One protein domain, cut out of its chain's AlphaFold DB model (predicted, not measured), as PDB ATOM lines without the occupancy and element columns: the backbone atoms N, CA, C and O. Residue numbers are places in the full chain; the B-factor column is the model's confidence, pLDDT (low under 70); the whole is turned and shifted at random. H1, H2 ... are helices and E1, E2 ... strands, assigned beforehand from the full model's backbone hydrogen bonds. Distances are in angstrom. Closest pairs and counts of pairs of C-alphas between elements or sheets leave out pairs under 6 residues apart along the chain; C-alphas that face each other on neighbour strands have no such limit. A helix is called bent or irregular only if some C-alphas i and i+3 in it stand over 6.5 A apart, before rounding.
ATOM      1  N   GLU A   2     -26.200  36.393  47.392       79.25
ATOM      2  CA  GLU A   2     -24.796  36.070  47.069       79.25
ATOM      3  C   GLU A   2     -24.081  35.200  48.117       79.25
ATOM      4  O   GLU A   2     -23.508  34.179  47.764       79.25
ATOM      5  N   GLU A   3     -24.189  35.518  49.413       88.44
ATOM      6  CA  GLU A   3     -23.568  34.712  50.485       88.44
ATOM      7  C   GLU A   3     -24.067  33.256  50.499       88.44
ATOM      8  O   GLU A   3     -23.312  32.304  50.687       88.44
ATOM      9  N   LYS A   4     -25.362  33.068  50.249       89.94
ATOM     10  CA  LYS A   4     -25.981  31.745  50.245       89.94
ATOM     11  C   LYS A   4     -25.627  30.951  48.993       89.94
ATOM     12  O   LYS A   4     -25.415  29.747  49.075       89.94
ATOM     13  N   GLU A   5     -25.581  31.617  47.846       94.44
ATOM     14  CA  GLU A   5     -25.115  31.025  46.596       94.44
ATOM     15  C   GLU A   5     -23.654  30.581  46.719       94.44
ATOM     16  O   GLU A   5     -23.340  29.445  46.373       94.44
ATOM     17  N   ALA A   6     -22.794  31.403  47.329       95.38
ATOM     18  CA  ALA A   6     -21.412  31.036  47.633       95.38
ATOM     19  C   ALA A   6     -21.332  29.786  48.522       95.38
ATOM     20  O   ALA A   6     -20.596  28.855  48.200       95.38
ATOM     21  N   LYS A   7     -22.149  29.711  49.581       96.56
ATOM     22  CA  LYS A   7     -22.186  28.541  50.470       96.56
ATOM     23  C   LYS A   7     -22.692  27.272  49.774       96.56
ATOM     24  O   LYS A   7     -22.142  26.193  49.975       96.56
ATOM     25  N   VAL A   8     -23.723  27.380  48.931       97.94
ATOM     26  CA  VAL A   8     -24.198  26.250  48.110       97.94
ATOM     27  C   VAL A   8     -23.120  25.817  47.116       97.94
ATOM     28  O   VAL A   8     -22.929  24.619  46.928       97.94
ATOM     29  N   ARG A   9     -22.388  26.760  46.513       97.75
ATOM     30  CA  ARG A   9     -21.282  26.458  45.596       97.75
ATOM     31  C   ARG A   9     -20.144  25.729  46.310       97.75
ATOM     32  O   ARG A   9     -19.658  24.741  45.776       97.75
ATOM     33  N   GLU A  10     -19.767  26.159  47.511       98.12
ATOM     34  CA  GLU A  10     -18.762  25.477  48.340       98.12
ATOM     35  C   GLU A  10     -19.169  24.027  48.644       98.12
ATOM     36  O   GLU A  10     -18.409  23.100  48.371       98.12
ATOM     37  N   LEU A  11     -20.399  23.816  49.126       98.38
ATOM     38  CA  LEU A  11     -20.924  22.473  49.395       98.38
ATOM     39  C   LEU A  11     -21.011  21.616  48.125       98.38
ATOM     40  O   LEU A  11     -20.756  20.414  48.171       98.38
ATOM     41  N   PHE A  12     -21.355  22.221  46.986       98.56
ATOM     42  CA  PHE A  12     -21.400  21.526  45.705       98.56
ATOM     43  C   PHE A  12     -20.006  21.069  45.262       98.56
ATOM     44  O   PHE A  12     -19.852  19.909  44.897       98.56
ATOM     45  N   VAL A  13     -18.985  21.927  45.352       98.56
ATOM     46  CA  VAL A  13     -17.593  21.540  45.057       98.56
ATOM     47  C   VAL A  13     -17.147  20.413  45.986       98.56
ATOM     48  O   VAL A  13     -16.663  19.388  45.508       98.56
ATOM     49  N   LYS A  14     -17.414  20.543  47.291       98.38
ATOM     50  CA  LYS A  14     -17.116  19.497  48.275       98.38
ATOM     51  C   LYS A  14     -17.770  18.159  47.912       98.38
ATOM     52  O   LYS A  14     -17.110  17.128  47.965       98.38
ATOM     53  N   MET A  15     -19.041  18.160  47.503       98.25
ATOM     54  CA  MET A  15     -19.752  16.954  47.057       98.25
ATOM     55  C   MET A  15     -19.041  16.266  45.877       98.25
ATOM     56  O   MET A  15     -18.958  15.036  45.842       98.25
ATOM     57  N   LEU A  16     -18.533  17.036  44.910       98.44
ATOM     58  CA  LEU A  16     -17.822  16.503  43.743       98.44
ATOM     59  C   LEU A  16     -16.451  15.920  44.118       98.44
ATOM     60  O   LEU A  16     -16.078  14.858  43.615       98.44
ATOM     61  N   GLU A  17     -15.720  16.584  45.011       98.31
ATOM     62  CA  GLU A  17     -14.428  16.116  45.523       98.31
ATOM     63  C   GLU A  17     -14.572  14.866  46.396       98.31
ATOM     64  O   GLU A  17     -13.791  13.925  46.272       98.31
ATOM     65  N   ASP A  18     -15.592  14.813  47.251       97.88
ATOM     66  CA  ASP A  18     -15.857  13.643  48.088       97.88
ATOM     67  C   ASP A  18     -16.279  12.434  47.249       97.88
ATOM     68  O   ASP A  18     -15.883  11.311  47.553       97.88
ATOM     69  N   ALA A  19     -17.003  12.642  46.145       97.50
ATOM     70  CA  ALA A  19     -17.257  11.580  45.175       97.50
ATOM     71  C   ALA A  19     -15.967  11.098  44.475       97.50
ATOM     72  O   ALA A  19     -15.858   9.909  44.181       97.50
ATOM     73  N   ALA A  20     -14.974  11.977  44.273       97.38
ATOM     74  CA  ALA A  20     -13.659  11.588  43.755       97.38
ATOM     75  C   ALA A  20     -12.906  10.689  44.742       97.38
ATOM     76  O   ALA A  20     -12.377   9.652  44.350       97.38
ATOM     77  N   LYS A  21     -12.901  11.058  46.028       97.12
ATOM     78  CA  LYS A  21     -12.315  10.234  47.099       97.12
ATOM     79  C   LYS A  21     -13.032   8.894  47.206       97.12
ATOM     80  O   LYS A  21     -12.387   7.855  47.231       97.12
ATOM     81  N   TYR A  22     -14.364   8.910  47.178       95.25
ATOM     82  CA  TYR A  22     -15.196   7.709  47.217       95.25
ATOM     83  C   TYR A  22     -14.852   6.715  46.102       95.25
ATOM     84  O   TYR A  22     -14.779   5.518  46.368       95.25
ATOM     85  N   ALA A  23     -14.608   7.200  44.879       95.50
ATOM     86  CA  ALA A  23     -14.232   6.360  43.742       95.50
ATOM     87  C   ALA A  23     -12.908   5.601  43.945       95.50
ATOM     88  O   ALA A  23     -12.691   4.564  43.324       95.50
ATOM     89  N   VAL A  24     -12.040   6.099  44.829       95.94
ATOM     90  CA  VAL A  24     -10.731   5.507  45.136       95.94
ATOM     91  C   VAL A  24     -10.762   4.691  46.431       95.94
ATOM     92  O   VAL A  24     -10.156   3.626  46.504       95.94
ATOM     93  N   GLU A  25     -11.445   5.184  47.463       95.56
ATOM     94  CA  GLU A  25     -11.378   4.638  48.824       95.56
ATOM     95  C   GLU A  25     -12.427   3.554  49.105       95.56
ATOM     96  O   GLU A  25     -12.239   2.734  50.004       95.56
ATOM     97  N   TYR A  26     -13.545   3.530  48.372       94.69
ATOM     98  CA  TYR A  26     -14.598   2.552  48.627       94.69
ATOM     99  C   TYR A  26     -14.244   1.180  48.042       94.69
ATOM    100  O   TYR A  26     -14.232   0.990  46.828       94.69
ATOM    101  N   GLU A  27     -14.034   0.193  48.915       95.12
ATOM    102  CA  GLU A  27     -13.563  -1.150  48.538       95.12
ATOM    103  C   GLU A  27     -14.454  -1.876  47.508       95.12
ATOM    104  O   GLU A  27     -13.959  -2.681  46.721       95.12
ATOM    105  N   PHE A  28     -15.756  -1.568  47.468       92.94
ATOM    106  CA  PHE A  28     -16.707  -2.170  46.527       92.94
ATOM    107  C   PHE A  28     -17.053  -1.264  45.340       92.94
ATOM    108  O   PHE A  28     -17.982  -1.580  44.597       92.94
ATOM    109  N   TYR A  29     -16.332  -0.156  45.126       94.50
ATOM    110  CA  TYR A  29     -16.644   0.796  44.053       94.50
ATOM    111  C   TYR A  29     -16.691   0.121  42.680       94.50
ATOM    112  O   TYR A  29     -17.688   0.233  41.973       94.50
ATOM    113  N   ALA A  30     -15.665  -0.663  42.342       92.75
ATOM    114  CA  ALA A  30     -15.605  -1.381  41.070       92.75
ATOM    115  C   ALA A  30     -16.752  -2.396  40.894       92.75
ATOM    116  O   ALA A  30     -17.274  -2.548  39.791       92.75
ATOM    117  N   GLU A  31     -17.179  -3.076  41.968       89.56
ATOM    118  CA  GLU A  31     -18.326  -3.999  41.917       89.56
ATOM    119  C   GLU A  31     -19.635  -3.233  41.679       89.56
ATOM    120  O   GLU A  31     -20.427  -3.601  40.808       89.56
ATOM    121  N   ASP A  32     -19.864  -2.164  42.442       89.75
ATOM    122  CA  ASP A  32     -21.124  -1.418  42.436       89.75
ATOM    123  C   ASP A  32     -21.321  -0.582  41.164       89.75
ATOM    124  O   ASP A  32     -22.464  -0.380  40.720       89.75
ATOM    125  N   MET A  33     -20.214  -0.136  40.568       90.56
ATOM    126  CA  MET A  33     -20.176   0.691  39.362       90.56
ATOM    127  C   MET A  33     -20.006  -0.118  38.073       90.56
ATOM    128  O   MET A  33     -20.016   0.454  36.987       90.56
ATOM    129  N   LYS A  34     -19.927  -1.450  38.147       86.50
ATOM    130  CA  LYS A  34     -19.900  -2.301  36.953       86.50
ATOM    131  C   LYS A  34     -21.106  -2.025  36.038       86.50
ATOM    132  O   LYS A  34     -22.258  -1.992  36.491       86.50
ATOM    133  N   ASP A  35     -20.842  -1.848  34.742       85.06
ATOM    134  CA  ASP A  35     -21.827  -1.486  33.710       85.06
ATOM    135  C   ASP A  35     -22.613  -0.191  34.031       85.06
ATOM    136  O   ASP A  35     -23.784  -0.036  33.643       85.06
ATOM    137  N   TYR A  36     -22.031   0.716  34.823       88.12
ATOM    138  CA  TYR A  36     -22.623   2.001  35.181       88.12
ATOM    139  C   TYR A  36     -21.924   3.135  34.435       88.12
ATOM    140  O   TYR A  36     -20.798   3.507  34.751       88.12
ATOM    141  N   HIS A  37     -22.644   3.709  33.470       89.06
ATOM    142  CA  HIS A  37     -22.171   4.812  32.641       89.06
ATOM    143  C   HIS A  37     -23.171   5.962  32.743       89.06
ATOM    144  O   HIS A  37     -24.264   5.905  32.165       89.06
ATOM    145  N   GLU A  38     -22.834   6.993  33.510       90.38
ATOM    146  CA  GLU A  38     -23.711   8.133  33.750       90.38
ATOM    147  C   GLU A  38     -22.956   9.455  33.668       90.38
ATOM    148  O   GLU A  38     -21.957   9.679  34.344       90.38
ATOM    149  N   VAL A  39     -23.505  10.375  32.881       94.75
ATOM    150  CA  VAL A  39     -23.108  11.777  32.834       94.75
ATOM    151  C   VAL A  39     -24.190  12.586  33.544       94.75
ATOM    152  O   VAL A  39     -25.284  12.813  33.016       94.75
ATOM    153  N   VAL A  40     -23.902  13.000  34.771       96.75
ATOM    154  CA  VAL A  40     -24.855  13.667  35.658       96.75
ATOM    155  C   VAL A  40     -24.622  15.171  35.616       96.75
ATOM    156  O   VAL A  40     -23.660  15.668  36.191       96.75
ATOM    157  N   GLN A  41     -25.527  15.908  34.972       97.88
ATOM    158  CA  GLN A  41     -25.560  17.369  35.031       97.88
ATOM    159  C   GLN A  41     -26.238  17.835  36.324       97.88
ATOM    160  O   GLN A  41     -27.406  17.527  36.561       97.88
ATOM    161  N   TRP A  42     -25.561  18.664  37.110       98.38
ATOM    162  CA  TRP A  42     -26.112  19.311  38.299       98.38
ATOM    163  C   TRP A  42     -26.545  20.751  38.014       98.38
ATOM    164  O   TRP A  42     -25.883  21.481  37.267       98.38
ATOM    165  N   LYS A  43     -27.676  21.158  38.604       97.88
ATOM    166  CA  LYS A  43     -28.249  22.509  38.480       97.88
ATOM    167  C   LYS A  43     -28.802  23.000  39.823       97.88
ATOM    168  O   LYS A  43     -29.907  22.623  40.213       97.88
ATOM    169  N   PHE A  44     -28.072  23.875  40.512       98.06
ATOM    170  CA  PHE A  44     -28.501  24.473  41.785       98.06
ATOM    171  C   PHE A  44     -28.651  25.989  41.640       98.06
ATOM    172  O   PHE A  44     -27.674  26.726  41.705       98.06
ATOM    173  N   GLY A  45     -29.871  26.474  41.401       95.31
ATOM    174  CA  GLY A  45     -30.087  27.882  41.045       95.31
ATOM    175  C   GLY A  45     -29.330  28.258  39.763       95.31
ATOM    176  O   GLY A  45     -29.624  27.729  38.690       95.31
ATOM    177  N   SER A  46     -28.344  29.145  39.875       95.00
ATOM    178  CA  SER A  46     -27.373  29.541  38.835       95.00
ATOM    179  C   SER A  46     -26.166  28.599  38.722       95.00
ATOM    180  O   SER A  46     -25.557  28.532  37.661       95.00
ATOM    181  N   ILE A  47     -25.844  27.838  39.772       97.62
ATOM    182  CA  ILE A  47     -24.642  26.997  39.850       97.62
ATOM    183  C   ILE A  47     -24.785  25.786  38.928       97.62
ATOM    184  O   ILE A  47     -25.844  25.138  38.883       97.62
ATOM    185  N   ARG A  48     -23.715  25.482  38.191       97.88
ATOM    186  CA  ARG A  48     -23.623  24.366  37.245       97.88
ATOM    187  C   ARG A  48     -22.379  23.539  37.506       97.88
ATOM    188  O   ARG A  48     -21.405  24.012  38.078       97.88
ATOM    189  N   GLY A  49     -22.437  22.296  37.077       98.31
ATOM    190  CA  GLY A  49     -21.318  21.372  37.056       98.31
ATOM    191  C   GLY A  49     -21.823  19.990  36.697       98.31
ATOM    192  O   GLY A  49     -23.029  19.736  36.726       98.31
ATOM    193  N   TYR A  50     -20.921  19.089  36.356       98.50
ATOM    194  CA  TYR A  50     -21.297  17.732  35.998       98.50
ATOM    195  C   TYR A  50     -20.309  16.717  36.556       98.50
ATOM    196  O   TYR A  50     -19.151  17.039  36.818       98.50
ATOM    197  N   GLN A  51     -20.787  15.490  36.729       98.25
ATOM    198  CA  GLN A  51     -19.984  14.312  37.044       98.25
ATOM    199  C   GLN A  51     -20.076  13.330  35.882       98.25
ATOM    200  O   GLN A  51     -21.143  13.180  35.283       98.25
ATOM    201  N   VAL A  52     -18.978  12.649  35.589       97.69
ATOM    202  CA  VAL A  52     -18.929  11.508  34.678       97.69
ATOM    203  C   VAL A  52     -18.534  10.299  35.502       97.69
ATOM    204  O   VAL A  52     -17.485  10.304  36.144       97.69
ATOM    205  N   PHE A  53     -19.400   9.296  35.491       95.62
ATOM    206  CA  PHE A  53     -19.157   7.973  36.036       95.62
ATOM    207  C   PHE A  53     -19.072   7.010  34.857       95.62
ATOM    208  O   PHE A  53     -20.038   6.903  34.097       95.62
ATOM    209  N   ASP A  54     -17.938   6.342  34.701       94.00
ATOM    210  CA  ASP A  54     -17.706   5.348  33.658       94.00
ATOM    211  C   ASP A  54     -17.013   4.136  34.285       94.00
ATOM    212  O   ASP A  54     -15.792   4.067  34.390       94.00
ATOM    213  N   GLU A  55     -17.827   3.223  34.817       91.88
ATOM    214  CA  GLU A  55     -17.367   2.101  35.637       91.88
ATOM    215  C   GLU A  55     -16.464   2.551  36.799       91.88
ATOM    216  O   GLU A  55     -16.933   3.174  37.751       91.88
ATOM    217  N   THR A  56     -15.171   2.231  36.747       93.44
ATOM    218  CA  THR A  56     -14.191   2.615  37.769       93.44
ATOM    219  C   THR A  56     -13.668   4.038  37.599       93.44
ATOM    220  O   THR A  56     -13.010   4.554  38.500       93.44
ATOM    221  N   GLU A  57     -13.916   4.672  36.454       96.38
ATOM    222  CA  GLU A  57     -13.459   6.027  36.178       96.38
ATOM    223  C   GLU A  57     -14.472   7.064  36.668       96.38
ATOM    224  O   GLU A  57     -15.682   6.974  36.440       96.38
ATOM    225  N   TYR A  58     -13.948   8.095  37.327       98.06
ATOM    226  CA  TYR A  58     -14.725   9.225  37.805       98.06
ATOM    227  C   TYR A  58     -14.032  10.538  37.452       98.06
ATOM    228  O   TYR A  58     -12.841  10.723  37.703       98.06
ATOM    229  N   SER A  59     -14.797  11.486  36.919       98.25
ATOM    230  CA  SER A  59     -14.344  12.863  36.732       98.25
ATOM    231  C   SER A  59     -15.483  13.853  36.946       98.25
ATOM    232  O   SER A  59     -16.662  13.493  36.931       98.25
ATOM    233  N   PHE A  60     -15.146  15.122  37.159       98.50
ATOM    234  CA  PHE A  60     -16.138  16.178  37.297       98.50
ATOM    235  C   PHE A  60     -15.624  17.512  36.777       98.50
ATOM    236  O   PHE A  60     -14.418  17.726  36.650       98.50
ATOM    237  N   LYS A  61     -16.560  18.429  36.534       98.31
ATOM    238  CA  LYS A  61     -16.273  19.840  36.283       98.31
ATOM    239  C   LYS A  61     -17.259  20.746  37.006       98.31
ATOM    240  O   LYS A  61     -18.410  20.373  37.238       98.31
ATOM    241  N   VAL A  62     -16.796  21.944  37.338       97.44
ATOM    242  CA  VAL A  62     -17.549  22.988  38.042       97.44
ATOM    243  C   VAL A  62     -17.747  24.162  37.091       97.44
ATOM    244  O   VAL A  62     -16.871  24.443  36.281       97.44
ATOM    245  N   ASP A  63     -18.896  24.825  37.184       95.62
ATOM    246  CA  ASP A  63     -19.292  25.968  36.355       95.62
ATOM    247  C   ASP A  63     -19.359  25.658  34.844       95.62
ATOM    248  O   ASP A  63     -19.326  26.555  34.006       95.62
ATOM    249  N   GLU A  64     -19.522  24.378  34.497       96.88
ATOM    250  CA  GLU A  64     -19.700  23.902  33.126       96.88
ATOM    251  C   GLU A  64     -21.023  23.135  32.961       96.88
ATOM    252  O   GLU A  64     -21.522  22.480  33.886       96.88
ATOM    253  N   GLU A  65     -21.584  23.202  31.752       96.56
ATOM    254  CA  GLU A  65     -22.688  22.350  31.316       96.56
ATOM    255  C   GLU A  65     -22.205  21.372  30.243       96.56
ATOM    256  O   GLU A  65     -21.439  21.735  29.351       96.56
ATOM    257  N   VAL A  66     -22.664  20.125  30.329       94.06
ATOM    258  CA  VAL A  66     -22.394  19.093  29.324       94.06
ATOM    259  C   VAL A  66     -23.500  19.074  28.267       94.06
ATOM    260  O   VAL A  66     -24.672  19.269  28.582       94.06
ATOM    261  N   GLU A  67     -23.130  18.833  27.009       89.06
ATOM    262  CA  GLU A  67     -24.045  18.941  25.864       89.06
ATOM    263  C   GLU A  67     -25.152  17.871  25.867       89.06
ATOM    264  O   GLU A  67     -26.326  18.188  25.675       89.06
ATOM    265  N   ASP A  68     -24.800  16.608  26.127       88.06
ATOM    266  CA  ASP A  68     -25.750  15.491  26.192       88.06
ATOM    267  C   ASP A  68     -25.545  14.703  27.492       88.06
ATOM    268  O   ASP A  68     -24.895  13.654  27.484       88.06
ATOM    269  N   PRO A  69     -26.063  15.191  28.638       91.56
ATOM    270  CA  PRO A  69     -26.019  14.411  29.868       91.56
ATOM    271  C   PRO A  69     -26.800  13.101  29.692       91.56
ATOM    272  O   PRO A  69     -27.477  12.891  28.687       91.56
ATOM    273  N   THR A  70     -26.763  12.216  30.682       90.25
ATOM    274  CA  THR A  70     -27.688  11.072  30.813       90.25
ATOM    275  C   THR A  70     -28.730  11.310  31.912       90.25
ATOM    276  O   THR A  70     -29.821  10.718  31.889       90.25
ATOM    277  N   LEU A  71     -28.398  12.174  32.877       90.81
ATOM    278  CA  LEU A  71     -29.223  12.630  33.996       90.81
ATOM    279  C   LEU A  71     -29.029  14.128  34.198       90.81
ATOM    280  O   LEU A  71     -27.920  14.644  34.108       90.81
ATOM    281  N   THR A  72     -30.099  14.821  34.562       94.94
ATOM    282  CA  THR A  72     -30.005  16.160  35.153       94.94
ATOM    283  C   THR A  72     -30.601  16.122  36.549       94.94
ATOM    284  O   THR A  72     -31.695  15.591  36.726       94.94
ATOM    285  N   LEU A  73     -29.906  16.666  37.540       97.19
ATOM    286  CA  LEU A  73     -30.324  16.676  38.938       97.19
ATOM    287  C   LEU A  73     -30.194  18.081  39.516       97.19
ATOM    288  O   LEU A  73     -29.247  18.803  39.216       97.19
ATOM    289  N   GLY A  74     -31.132  18.465  40.376       97.50
ATOM    290  CA  GLY A  74     -30.988  19.689  41.153       97.50
ATOM    291  C   GLY A  74     -32.297  20.393  41.459       97.50
ATOM    292  O   GLY A  74     -33.371  19.792  41.511       97.50
ATOM    293  N   THR A  75     -32.200  21.691  41.717       97.69
ATOM    294  CA  THR A  75     -33.323  22.529  42.136       97.69
ATOM    295  C   THR A  75     -33.004  24.011  41.906       97.69
ATOM    296  O   THR A  75     -31.873  24.437  42.143       97.69
ATOM    297  N   PRO A  76     -33.983  24.839  41.492       96.75
ATOM    298  CA  PRO A  76     -33.807  26.290  41.448       96.75
ATOM    299  C   PRO A  76     -33.818  26.941  42.846       96.75
ATOM    300  O   PRO A  76     -33.394  28.083  42.990       96.75
ATOM    301  N   ASP A  77     -34.303  26.243  43.879       97.25
ATOM    302  CA  ASP A  77     -34.363  26.749  45.255       97.25
ATOM    303  C   ASP A  77     -33.056  26.468  46.009       97.25
ATOM    304  O   ASP A  77     -32.762  25.321  46.357       97.25
ATOM    305  N   LEU A  78     -32.301  27.527  46.314       97.31
ATOM    306  CA  LEU A  78     -31.037  27.436  47.047       97.31
ATOM    307  C   LEU A  78     -31.197  26.961  48.505       97.31
ATOM    308  O   LEU A  78     -30.215  26.507  49.081       97.31
ATOM    309  N   ASN A  79     -32.377  27.067  49.143       96.94
ATOM    310  CA  ASN A  79     -32.591  26.434  50.464       96.94
ATOM    311  C   ASN A  79     -32.581  24.918  50.317       96.94
ATOM    312  O   ASN A  79     -31.885  24.229  51.050       96.94
ATOM    313  N   LEU A  80     -33.334  24.417  49.339       97.69
ATOM    314  CA  LEU A  80     -33.421  22.990  49.076       97.69
ATOM    315  C   LEU A  80     -32.073  22.424  48.605       97.69
ATOM    316  O   LEU A  80     -31.709  21.322  48.997       97.69
ATOM    317  N   ALA A  81     -31.323  23.182  47.797       98.19
ATOM    318  CA  ALA A  81     -29.966  22.808  47.401       98.19
ATOM    319  C   ALA A  81     -29.042  22.685  48.620       98.19
ATOM    320  O   ALA A  81     -28.358  21.679  48.760       98.19
ATOM    321  N   TYR A  82     -29.072  23.678  49.516       97.75
ATOM    322  CA  TYR A  82     -28.303  23.654  50.757       97.75
ATOM    323  C   TYR A  82     -28.667  22.445  51.625       97.75
ATOM    324  O   TYR A  82     -27.784  21.680  51.985       97.75
ATOM    325  N   GLN A  83     -29.962  22.223  51.883       97.25
ATOM    326  CA  GLN A  83     -30.450  21.078  52.661       97.25
ATOM    327  C   GLN A  83     -29.993  19.739  52.073       97.25
ATOM    328  O   GLN A  83     -29.571  18.849  52.802       97.25
ATOM    329  N   PHE A  84     -30.063  19.593  50.746       97.81
ATOM    330  CA  PHE A  84     -29.623  18.385  50.054       97.81
ATOM    331  C   PHE A  84     -28.109  18.168  50.170       97.81
ATOM    332  O   PHE A  84     -27.679  17.091  50.569       97.81
ATOM    333  N   LEU A  85     -27.307  19.184  49.839       97.94
ATOM    334  CA  LEU A  85     -25.844  19.084  49.839       97.94
ATOM    335  C   LEU A  85     -25.255  18.976  51.253       97.94
ATOM    336  O   LEU A  85     -24.164  18.439  51.415       97.94
ATOM    337  N   ASN A  86     -25.971  19.476  52.261       96.38
ATOM    338  CA  ASN A  86     -25.599  19.392  53.671       96.38
ATOM    339  C   ASN A  86     -26.208  18.166  54.388       96.38
ATOM    340  O   ASN A  86     -26.121  18.075  55.607       96.38
ATOM    341  N   ASP A  87     -26.826  17.239  53.644       96.25
ATOM    342  CA  ASP A  87     -27.397  15.980  54.152       96.25
ATOM    343  C   ASP A  87     -28.456  16.151  55.270       96.25
ATOM    344  O   ASP A  87     -28.565  15.347  56.192       96.25
ATOM    345  N   GLU A  88     -29.294  17.192  55.176       96.12
ATOM    346  CA  GLU A  88     -30.296  17.560  56.199       96.12
ATOM    347  C   GLU A  88     -31.646  16.825  56.052       96.12
ATOM    348  O   GLU A  88     -32.640  17.195  56.677       96.12
ATOM    349  N   PHE A  89     -31.721  15.792  55.210       94.75
ATOM    350  CA  PHE A  89     -32.923  14.970  55.067       94.75
ATOM    351  C   PHE A  89     -32.858  13.730  55.954       94.75
ATOM    352  O   PHE A  89     -31.987  12.880  55.772       94.75
ATOM    353  N   ASP A  90     -33.846  13.549  56.828       91.12
ATOM    354  CA  ASP A  90     -33.879  12.405  57.750       91.12
ATOM    355  C   ASP A  90     -33.915  11.051  57.023       91.12
ATOM    356  O   ASP A  90     -33.236  10.100  57.415       91.12
ATOM    357  N   HIS A  91     -34.695  10.958  55.939       90.50
ATOM    358  CA  HIS A  91     -34.881   9.727  55.169       90.50
ATOM    359  C   HIS A  91     -35.335   9.971  53.720       90.50
ATOM    360  O   HIS A  91     -35.860  11.027  53.356       90.50
ATOM    361  N   TRP A  92     -35.206   8.946  52.876       89.88
ATOM    362  CA  TRP A  92     -35.464   8.996  51.436       89.88
ATOM    363  C   TRP A  92     -36.893   9.436  51.080       89.88
ATOM    364  O   TRP A  92     -37.046  10.273  50.186       89.88
ATOM    365  N   PRO A  93     -37.962   8.986  51.772       87.44
ATOM    366  CA  PRO A  93     -39.297   9.546  51.549       87.44
ATOM    367  C   PRO A  93     -39.413  11.059  51.802       87.44
ATOM    368  O   PRO A  93     -40.108  11.734  51.045       87.44
ATOM    369  N   ALA A  94     -38.699  11.621  52.786       90.19
ATOM    370  CA  ALA A  94     -38.703  13.064  53.039       90.19
ATOM    371  C   ALA A  94     -38.031  13.820  51.885       90.19
ATOM    372  O   ALA A  94     -38.591  14.780  51.353       90.19
ATOM    373  N   PHE A  95     -36.879  13.326  51.419       92.25
ATOM    374  CA  PHE A  95     -36.196  13.889  50.256       92.25
ATOM    375  C   PHE A  95     -37.035  13.786  48.979       92.25
ATOM    376  O   PHE A  95     -37.193  14.764  48.247       92.25
ATOM    377  N   THR A  96     -37.626  12.622  48.712       89.56
ATOM    378  CA  THR A  96     -38.417  12.416  47.493       89.56
ATOM    379  C   THR A  96     -39.751  13.166  47.494       89.56
ATOM    380  O   THR A  96     -40.278  13.467  46.419       89.56
ATOM    381  N   GLY A  97     -40.260  13.532  48.674       88.88
ATOM    382  CA  GLY A  97     -41.388  14.450  48.854       88.88
ATOM    383  C   GLY A  97     -41.066  15.920  48.549       88.88
ATOM    384  O   GLY A  97     -41.985  16.733  48.413       88.88
ATOM    385  N   SER A  98     -39.787  16.278  48.401       93.56
ATOM    386  CA  SER A  98     -39.357  17.645  48.095       93.56
ATOM    387  C   SER A  98     -39.629  18.056  46.635       93.56
ATOM    388  O   SER A  98     -40.148  17.304  45.801       93.56
ATOM    389  N   LYS A  99     -39.268  19.299  46.295       94.69
ATOM    390  CA  LYS A  99     -39.355  19.838  44.926       94.69
ATOM    391  C   LYS A  99     -38.108  19.551  44.079       94.69
ATOM    392  O   LYS A  99     -37.994  20.127  43.001       94.69
ATOM    393  N   PHE A 100     -37.213  18.671  44.536       96.25
ATOM    394  CA  PHE A 100     -36.010  18.297  43.798       96.25
ATOM    395  C   PHE A 100     -36.370  17.718  42.426       96.25
ATOM    396  O   PHE A 100     -37.349  16.973  42.288       96.25
ATOM    397  N   LEU A 101     -35.610  18.087  41.403       95.75
ATOM    398  CA  LEU A 101     -35.893  17.767  40.011       95.75
ATOM    399  C   LEU A 101     -34.937  16.698  39.490       95.75
ATOM    400  O   LEU A 101     -33.754  16.669  39.825       95.75
ATOM    401  N   VAL A 102     -35.484  15.834  38.640       92.62
ATOM    402  CA  VAL A 102     -34.744  14.846  37.864       92.62
ATOM    403  C   VAL A 102     -35.148  14.987  36.401       92.62
ATOM    404  O   VAL A 102     -36.324  14.843  36.052       92.62
ATOM    405  N   GLY A 103     -34.168  15.276  35.554       90.81
ATOM    406  CA  GLY A 103     -34.255  15.274  34.104       90.81
ATOM    407  C   GLY A 103     -33.730  13.963  33.533       90.81
ATOM    408  O   GLY A 103     -32.629  13.530  33.869       90.81
ATOM    409  N   ILE A 104     -34.519  13.337  32.665       85.56
ATOM    410  CA  ILE A 104     -34.120  12.146  31.906       85.56
ATOM    411  C   ILE A 104     -34.476  12.315  30.432       85.56
ATOM    412  O   ILE A 104     -35.483  12.950  30.097       85.56
ATOM    413  N   LYS A 105     -33.665  11.710  29.562       79.81
ATOM    414  CA  LYS A 105     -33.925  11.643  28.124       79.81
ATOM    415  C   LYS A 105     -35.082  10.682  27.853       79.81
ATOM    416  O   LYS A 105     -35.074   9.532  28.298       79.81
ATOM    417  N   THR A 106     -36.109  11.153  27.160       72.81
ATOM    418  CA  THR A 106     -37.220  10.320  26.701       72.81
ATOM    419  C   THR A 106     -36.846   9.568  25.417       72.81
ATOM    420  O   THR A 106     -35.847   9.912  24.783       72.81
ATOM    421  N   PRO A 107     -37.608   8.534  25.004       66.88
ATOM    422  CA  PRO A 107     -37.300   7.769  23.788       66.88
ATOM    423  C   PRO A 107     -37.206   8.613  22.505       66.88
ATOM    424  O   PRO A 107     -36.485   8.246  21.588       66.88
ATOM    425  N   ASP A 108     -37.891   9.758  22.453       73.38
ATOM    426  CA  ASP A 108     -37.818  10.770  21.387       73.38
ATOM    427  C   ASP A 108     -36.591  11.699  21.496       73.38
ATOM    428  O   ASP A 108     -36.507  12.704  20.797       73.38
ATOM    429  N   GLY A 109     -35.645  11.397  22.389       71.75
ATOM    430  CA  GLY A 109     -34.383  12.121  22.540       71.75
ATOM    431  C   GLY A 109     -34.477  13.435  23.318       71.75
ATOM    432  O   GLY A 109     -33.459  14.095  23.500       71.75
ATOM    433  N   LYS A 110     -35.662  13.822  23.803       76.44
ATOM    434  CA  LYS A 110     -35.869  15.082  24.533       76.44
ATOM    435  C   LYS A 110     -35.648  14.919  26.032       76.44
ATOM    436  O   LYS A 110     -36.026  13.914  26.624       76.44
ATOM    437  N   TYR A 111     -35.107  15.946  26.672       80.44
ATOM    438  CA  TYR A 111     -35.026  15.996  28.128       80.44
ATOM    439  C   TYR A 111     -36.365  16.401  28.740       80.44
ATOM    440  O   TYR A 111     -36.952  17.416  28.363       80.44
ATOM    441  N   LYS A 112     -36.857  15.610  29.700       84.00
ATOM    442  CA  LYS A 112     -38.026  15.972  30.513       84.00
ATOM    443  C   LYS A 112     -37.676  15.962  31.987       84.00
ATOM    444  O   LYS A 112     -37.324  14.920  32.537       84.00
ATOM    445  N   GLU A 113     -37.856  17.112  32.623       88.75
ATOM    446  CA  GLU A 113     -37.707  17.272  34.064       88.75
ATOM    447  C   GLU A 113     -39.012  16.948  34.790       88.75
ATOM    448  O   GLU A 113     -40.113  17.337  34.384       88.75
ATOM    449  N   LYS A 114     -38.896  16.209  35.891       90.25
ATOM    450  CA  LYS A 114     -39.996  15.917  36.808       90.25
ATOM    451  C   LYS A 114     -39.505  16.044  38.240       90.25
ATOM    452  O   LYS A 114     -38.322  15.883  38.516       90.25
ATOM    453  N   ARG A 115     -40.438  16.257  39.172       90.94
ATOM    454  CA  ARG A 115     -40.132  16.094  40.598       90.94
ATOM    455  C   ARG A 115     -39.680  14.666  40.864       90.94
ATOM    456  O   ARG A 115     -40.321  13.732  40.374       90.94
ATOM    457  N   ILE A 116     -38.644  14.518  41.675       88.44
ATOM    458  CA  ILE A 116     -38.022  13.234  41.984       88.44
ATOM    459  C   ILE A 116     -39.045  12.192  42.464       88.44
ATOM    460  O   ILE A 116     -39.098  11.101  41.904       88.44
ATOM    461  N   GLY A 117     -39.965  12.558  43.364       81.94
ATOM    462  CA  GLY A 117     -40.986  11.644  43.887       81.94
ATOM    463  C   GLY A 117     -41.952  11.094  42.833       81.94
ATOM    464  O   GLY A 117     -42.503  10.015  43.021       81.94
ATOM    465  N   LYS A 118     -42.115  11.763  41.680       79.50
ATOM    466  CA  LYS A 118     -42.911  11.232  40.552       79.50
ATOM    467  C   LYS A 118     -42.198  10.119  39.779       79.50
ATOM    468  O   LYS A 118     -42.825   9.473  38.945       79.50
ATOM    469  N   LEU A 119     -40.894   9.957  39.983       73.19
ATOM    470  CA  LEU A 119     -40.054   8.971  39.301       73.19
ATOM    471  C   LEU A 119     -39.536   7.885  40.250       73.19
ATOM    472  O   LEU A 119     -39.188   6.801  39.786       73.19
ATOM    473  N   THR A 120     -39.476   8.172  41.551       67.31
ATOM    474  CA  THR A 120     -38.879   7.287  42.563       67.31
ATOM    475  C   THR A 120     -39.834   6.890  43.692       67.31
ATOM    476  O   THR A 120     -39.463   6.055  44.513       67.31
ATOM    477  N   GLY A 121     -41.037   7.471  43.761       55.72
ATOM    478  CA  GLY A 121     -41.984   7.242  44.851       55.72
ATOM    479  C   GLY A 121     -42.669   5.870  44.823       55.72
ATOM    480  O   GLY A 121     -42.926   5.300  43.765       55.72
ATOM    481  N   PHE A 122     -43.033   5.384  46.011       48.72
ATOM    482  CA  PHE A 122     -43.817   4.166  46.261       48.72
ATOM    483  C   PHE A 122     -45.337   4.435  46.291       48.72
ATOM    484  O   PHE A 122     -46.064   3.858  47.093       48.72
ATOM    485  N   ALA A 123     -45.856   5.340  45.454       37.84
ATOM    486  CA  ALA A 123     -47.299   5.595  45.448       37.84
ATOM    487  C   ALA A 123     -48.033   4.526  44.604       37.84
ATOM    488  O   ALA A 123     -47.647   4.314  43.446       37.84
ATOM    489  N   PRO A 124     -49.092   3.875  45.128       33.56
ATOM    490  CA  PRO A 124     -49.951   2.986  44.347       33.56
ATOM    491  C   PRO A 124     -50.437   3.693  43.074       33.56
ATOM    492  O   PRO A 124     -50.877   4.838  43.128       33.56
ATOM    493  N   GLY A 125     -50.298   3.047  41.914       30.02
ATOM    494  CA  GLY A 125     -50.655   3.636  40.614       30.02
ATOM    495  C   GLY A 125     -49.618   4.589  39.993       30.02
ATOM    496  O   GLY A 125     -49.770   4.952  38.831       30.02
ATOM    497  N   ASN A 126     -48.535   4.943  40.701       34.34
ATOM    498  CA  ASN A 126     -47.373   5.657  40.141       34.34
ATOM    499  C   ASN A 126     -46.138   4.759  40.002       34.34
ATOM    500  O   ASN A 126     -45.024   5.265  39.853       34.34
ATOM    501  N   ALA A 127     -46.316   3.435  40.022       33.19
ATOM    502  CA  ALA A 127     -45.243   2.535  39.637       33.19
ATOM    503  C   ALA A 127     -44.752   2.934  38.233       33.19
ATOM    504  O   ALA A 127     -45.550   2.955  37.287       33.19
ATOM    505  N   PRO A 128     -43.459   3.255  38.051       33.50
ATOM    506  CA  PRO A 128     -42.880   3.269  36.720       33.50
ATOM    507  C   PRO A 128     -43.182   1.900  36.111       33.50
ATOM    508  O   PRO A 128     -42.890   0.895  36.762       33.50
ATOM    509  N   ARG A 129     -43.822   1.875  34.929       31.28
ATOM    510  CA  ARG A 129     -44.270   0.658  34.226       31.28
ATOM    511  C   ARG A 129     -43.357  -0.522  34.548       31.28
ATOM    512  O   ARG A 129     -42.172  -0.511  34.216       31.28
ATOM    513  N   THR A 130     -43.919  -1.537  35.183       32.50
ATOM    514  CA  THR A 130     -43.246  -2.754  35.650       32.50
ATOM    515  C   THR A 130     -42.880  -3.728  34.535       32.50
ATOM    516  O   THR A 130     -42.742  -4.921  34.764       32.50
ATOM    517  N   SER A 131     -42.618  -3.214  33.336       28.69
ATOM    518  CA  SER A 131     -42.111  -3.976  32.205       28.69
ATOM    519  C   SER A 131     -40.798  -3.362  31.712       28.69
ATOM    520  O   SER A 131     -40.751  -2.667  30.699       28.69
ATOM    521  N   SER A 132     -39.701  -3.663  32.399       31.06
ATOM    522  CA  SER A 132     -38.489  -4.024  31.661       31.06
ATOM    523  C   SER A 132     -38.419  -5.547  31.627       31.06
ATOM    524  O   SER A 132     -37.458  -6.154  32.078       31.06
ATOM    525  N   SER A 133     -39.473  -6.168  31.093       30.03
ATOM    526  CA  SER A 133     -39.482  -7.546  30.598       30.03
ATOM    527  C   SER A 133     -38.669  -7.653  29.302       30.03
ATOM    528  O   SER A 133     -39.105  -8.225  28.308       30.03
ATOM    529  N   LYS A 134     -37.486  -7.044  29.286       30.70
ATOM    530  CA  LYS A 134     -36.431  -7.413  28.362       30.70
ATOM    531  C   LYS A 134     -35.191  -7.531  29.216       30.70
ATOM    532  O   LYS A 134     -34.629  -6.521  29.628       30.70
ATOM    533  N   GLU A 135     -34.784  -8.770  29.449       32.50
ATOM    534  CA  GLU A 135     -33.514  -9.159  30.069       32.50
ATOM    535  C   GLU A 135     -32.287  -8.542  29.366       32.50
ATOM    536  O   GLU A 135     -31.190  -8.603  29.892       32.50
ATOM    537  N   ASN A 136     -32.493  -7.839  28.241       35.97
ATOM    538  CA  ASN A 136     -31.485  -7.156  27.435       35.97
ATOM    539  C   ASN A 136     -31.740  -5.640  27.265       35.97
ATOM    540  O   ASN A 136     -31.414  -5.070  26.221       35.97
ATOM    541  N   ALA A 137     -32.385  -4.962  28.222       32.91
ATOM    542  CA  ALA A 137     -32.521  -3.505  28.145       32.91
ATOM    543  C   ALA A 137     -31.128  -2.838  28.258       32.91
ATOM    544  O   ALA A 137     -30.418  -3.110  29.228       32.91
ATOM    545  N   PRO A 138     -30.724  -1.959  27.314       33.50
ATOM    546  CA  PRO A 138     -29.441  -1.262  27.384       33.50
ATOM    547  C   PRO A 138     -29.288  -0.513  28.721       33.50
ATOM    548  O   PRO A 138     -30.306  -0.061  29.259       33.50
ATOM    549  N   PRO A 139     -28.058  -0.271  29.221       39.41
ATOM    550  CA  PRO A 139     -27.798   0.456  30.477       39.41
ATOM    551  C   PRO A 139     -28.629   1.748  30.636       39.41
ATOM    552  O   PRO A 139     -29.111   2.068  31.722       39.41
ATOM    553  N   LYS A 140     -28.925   2.412  29.508       36.88
ATOM    554  CA  LYS A 140     -29.751   3.627  29.367       36.88
ATOM    555  C   LYS A 140     -31.240   3.481  29.750       36.88
ATOM    556  O   LYS A 140     -31.961   4.477  29.724       36.88
ATOM    557  N   GLN A 141     -31.731   2.284  30.085       41.91
ATOM    558  CA  GLN A 141     -33.135   2.019  30.452       41.91
ATOM    559  C   GLN A 141     -33.327   1.468  31.878       41.91
ATOM    560  O   GLN A 141     -34.430   1.042  32.233       41.91
ATOM    561  N   ARG A 142     -32.293   1.505  32.734       53.94
ATOM    562  CA  ARG A 142     -32.434   1.164  34.164       53.94
ATOM    563  C   ARG A 142     -33.333   2.186  34.887       53.94
ATOM    564  O   ARG A 142     -33.380   3.367  34.542       53.94
ATOM    565  N   ARG A 143     -34.079   1.732  35.905       69.50
ATOM    566  CA  ARG A 143     -34.988   2.586  36.702       69.50
ATOM    567  C   ARG A 143     -34.224   3.761  37.316       69.50
ATOM    568  O   ARG A 143     -33.120   3.575  37.812       69.50
ATOM    569  N   VAL A 144     -34.847   4.943  37.368       80.12
ATOM    570  CA  VAL A 144     -34.230   6.155  37.943       80.12
ATOM    571  C   VAL A 144     -33.716   5.905  39.359       80.12
ATOM    572  O   VAL A 144     -32.576   6.236  39.646       80.12
ATOM    573  N   SER A 145     -34.491   5.242  40.222       78.94
ATOM    574  CA  SER A 145     -34.040   4.894  41.576       78.94
ATOM    575  C   SER A 145     -32.751   4.060  41.587       78.94
ATOM    576  O   SER A 145     -31.840   4.382  42.338       78.94
ATOM    577  N   ALA A 146     -32.631   3.052  40.718       79.88
ATOM    578  CA  ALA A 146     -31.435   2.211  40.610       79.88
ATOM    579  C   ALA A 146     -30.198   2.978  40.106       79.88
ATOM    580  O   ALA A 146     -29.070   2.603  40.428       79.88
ATOM    581  N   ARG A 147     -30.416   4.048  39.329       86.44
ATOM    582  CA  ARG A 147     -29.359   4.957  38.865       86.44
ATOM    583  C   ARG A 147     -28.898   5.888  39.986       86.44
ATOM    584  O   ARG A 147     -27.700   6.057  40.164       86.44
ATOM    585  N   LEU A 148     -29.838   6.449  40.755       90.19
ATOM    586  CA  LEU A 148     -29.542   7.403  41.831       90.19
ATOM    587  C   LEU A 148     -28.775   6.767  42.991       90.19
ATOM    588  O   LEU A 148     -27.825   7.364  43.470       90.19
ATOM    589  N   VAL A 149     -29.133   5.553  43.418       88.88
ATOM    590  CA  VAL A 149     -28.467   4.899  44.566       88.88
ATOM    591  C   VAL A 149     -26.983   4.587  44.328       88.88
ATOM    592  O   VAL A 149     -26.278   4.261  45.273       88.88
ATOM    593  N   ARG A 150     -26.491   4.678  43.089       91.62
ATOM    594  CA  ARG A 150     -25.063   4.531  42.760       91.62
ATOM    595  C   ARG A 150     -24.284   5.844  42.803       91.62
ATOM    596  O   ARG A 150     -23.064   5.818  42.856       91.62
ATOM    597  N   ILE A 151     -24.969   6.987  42.802       95.06
ATOM    598  CA  ILE A 151     -24.307   8.289  42.887       95.06
ATOM    599  C   ILE A 151     -23.971   8.547  44.368       95.06
ATOM    600  O   ILE A 151     -24.897   8.569  45.189       95.06
ATOM    601  N   PRO A 152     -22.693   8.787  44.729       95.81
ATOM    602  CA  PRO A 152     -22.239   8.785  46.124       95.81
ATOM    603  C   PRO A 152     -23.003   9.723  47.065       95.81
ATOM    604  O   PRO A 152     -23.265   9.361  48.207       95.81
ATOM    605  N   VAL A 153     -23.443  10.893  46.588       96.56
ATOM    606  CA  VAL A 153     -24.185  11.867  47.413       96.56
ATOM    607  C   VAL A 153     -25.496  11.314  47.994       96.56
ATOM    608  O   VAL A 153     -25.938  11.764  49.044       96.56
ATOM    609  N   PHE A 154     -26.123  10.314  47.361       95.12
ATOM    610  CA  PHE A 154     -27.348   9.705  47.893       95.12
ATOM    611  C   PHE A 154     -27.082   8.578  48.893       95.12
ATOM    612  O   PHE A 154     -28.022   8.115  49.540       95.12
ATOM    613  N   ARG A 155     -25.837   8.115  49.038       93.38
ATOM    614  CA  ARG A 155     -25.509   6.996  49.924       93.38
ATOM    615  C   ARG A 155     -25.917   7.254  51.385       93.38
ATOM    616  O   ARG A 155     -26.647   6.408  51.900       93.38
ATOM    617  N   PRO A 156     -25.589   8.395  52.030       93.62
ATOM    618  CA  PRO A 156     -25.901   8.607  53.448       93.62
ATOM    619  C   PRO A 156     -27.400   8.518  53.765       93.62
ATOM    620  O   PRO A 156     -27.821   7.769  54.649       93.62
ATOM    621  N   ILE A 157     -28.241   9.213  52.991       93.00
ATOM    622  CA  ILE A 157     -29.699   9.157  53.162       93.00
ATOM    623  C   ILE A 157     -30.249   7.751  52.886       93.00
ATOM    624  O   ILE A 157     -31.193   7.307  53.548       93.00
ATOM    625  N   MET A 158     -29.662   7.025  51.931       90.56
ATOM    626  CA  MET A 158     -30.058   5.659  51.614       90.56
ATOM    627  C   MET A 158     -29.659   4.688  52.727       90.56
ATOM    628  O   MET A 158     -30.506   3.897  53.129       90.56
ATOM    629  N   GLU A 159     -28.453   4.769  53.285       90.31
ATOM    630  CA  GLU A 159     -28.019   3.991  54.457       90.31
ATOM    631  C   GLU A 159     -28.916   4.271  55.660       90.31
ATOM    632  O   GLU A 159     -29.479   3.332  56.214       90.31
ATOM    633  N   ARG A 160     -29.190   5.541  55.991       90.12
ATOM    634  CA  ARG A 160     -30.098   5.886  57.102       90.12
ATOM    635  C   ARG A 160     -31.508   5.327  56.931       90.12
ATOM    636  O   ARG A 160     -32.104   4.843  57.896       90.12
ATOM    637  N   THR A 161     -32.043   5.406  55.711       88.44
ATOM    638  CA  THR A 161     -33.399   4.929  55.392       88.44
ATOM    639  C   THR A 161     -33.480   3.412  55.381       88.44
ATOM    640  O   THR A 161     -34.479   2.820  55.783       88.44
ATOM    641  N   SER A 162     -32.456   2.784  54.818       84.44
ATOM    642  CA  SER A 162     -32.430   1.360  54.540       84.44
ATOM    643  C   SER A 162     -32.013   0.557  55.768       84.44
ATOM    644  O   SER A 162     -32.583  -0.513  55.971       84.44
TER     645      SER A 162
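What this domain is: This is residues 2 to 162 of the 400 residues of the protein "4Fe-4S binding protein" of Candidatus Lokiarchaeota archaeon (UniProt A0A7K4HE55). What is the first picture of this domain? A twisted sheet of six strands makes a wall, with the long helix H1 lying along its strands over E3 and E2 and the shorter H3 beside H1, two layers with helices on one face of the sheet. H7 meets residues 15 to 22 of H1 at nearly a right angle, off the sheet, and the link of residues 63 to 70 crosses over the sheet's other face from E3 to E4. What is it made of? The printed part has 161 residues with seven named helices and six named strands, in the order H1 H2 E1 E2 E3 E4 H3 H4 E5 E6 H5 H6 H7, and its class is mixed, helices and strands. The sheet, of order E3 E2 E1 E4 E5 E6, is mixed, with E1 and E4 parallel and the other neighbours antiparallel. How large is it? It is compact, with a radius of gyration of the C-alphas of 15.4 A and spans of 49 by 34 by 34 A.

How they stand to each other: How are the strands paired? E1, residues 37 to 44, E2, residues 47 to 54, and E3, residues 57 to 62, form a meander of two hairpins, each strand the antiparallel neighbour of the one before, with N 40 and O 51 at 2.8 A and N 52 and O 59 at 2.8 A, within hydrogen-bond range. E4, residues 71 to 75, is parallel to E1 at 19 degrees, with N 73 and O 41 at 2.8 A. E5, residues 101 to 105, is antiparallel to E4, with N 103 and O 72 at 2.8 A, and makes a hairpin with the edge strand E6, residues 111 to 115, with N 114 and O 102 at 2.9 A. Which helices are on the sheet? H1, residues 2 to 25, has a height of 9.4 A over the sheet, lies over E3 and E2, and runs along the strands, at 6 degrees to E2 on the local plane. H3, residues 78 to 85, is on the sheet too, and H1 touches it with residues 4 to 15 alone, the same way at a shallow tilt of 19 degrees, the closest C-alphas being those of Val 8 and Tyr 82, 5.5 A. H5, residues 117 to 120, and H6, residues 144 to 148, only graze the sheet and touch each other, the closest C-alphas being those of Thr 120 and Ser 145, 5.5 A. Which helices are not on it? H7, residues 152 to 162, is irregular, with C-alphas 153 and 156 at 7.1 A, and touches H1 about perpendicular, at 83 degrees, the closest C-alphas being those of Ala 19 and Pro 152, 5.8 A. H4, residues 92 to 96, only just touches H7, with 3 pairs of C-alphas within 8 A, the closest those of Trp 92 and Ile 157, 6.0 A. H2, residues 29 to 32, is close to H1 but not clearly touching, the closest C-alphas being those of Ala 23 and Tyr 29, 6.1 A. How do the helix backbones run? In H3, H4 and H6 every O i to N i+4 pair is within hydrogen-bond range, in H1 19 of 20 and in H7 5 of 7, while H2 and H5 are too short for such a pair.

Where its parts are: Where does H1 lie? It runs 34.2 A from C-alpha 2 at (-24.796, 36.070, 47.069) to C-alpha 25 at (-11.378, 4.638, 48.824). How long are the strands? From first to last C-alpha E1 measures 22.6 A, E2 23.6 A and E3 17.5 A, while E4, E5 and E6 measure 13.5 A each. Where does the last element end? H7 runs 15.2 A to C-alpha 162 at (-32.430, 1.360, 54.540), and H3 measures 10.2 A.

The domain as a whole: How far does it reach? The two C-alphas farthest apart are those of Glu 3 and Glu 135, 49.4 A, and the printed part has no cut. Which link is long, and where is confidence low? The link from H5 to H6, residues 121 to 143, is long and has no named element. The mean pLDDT of the printed part is 84.4, and residue 107 and residues 120 to 143 are under 70.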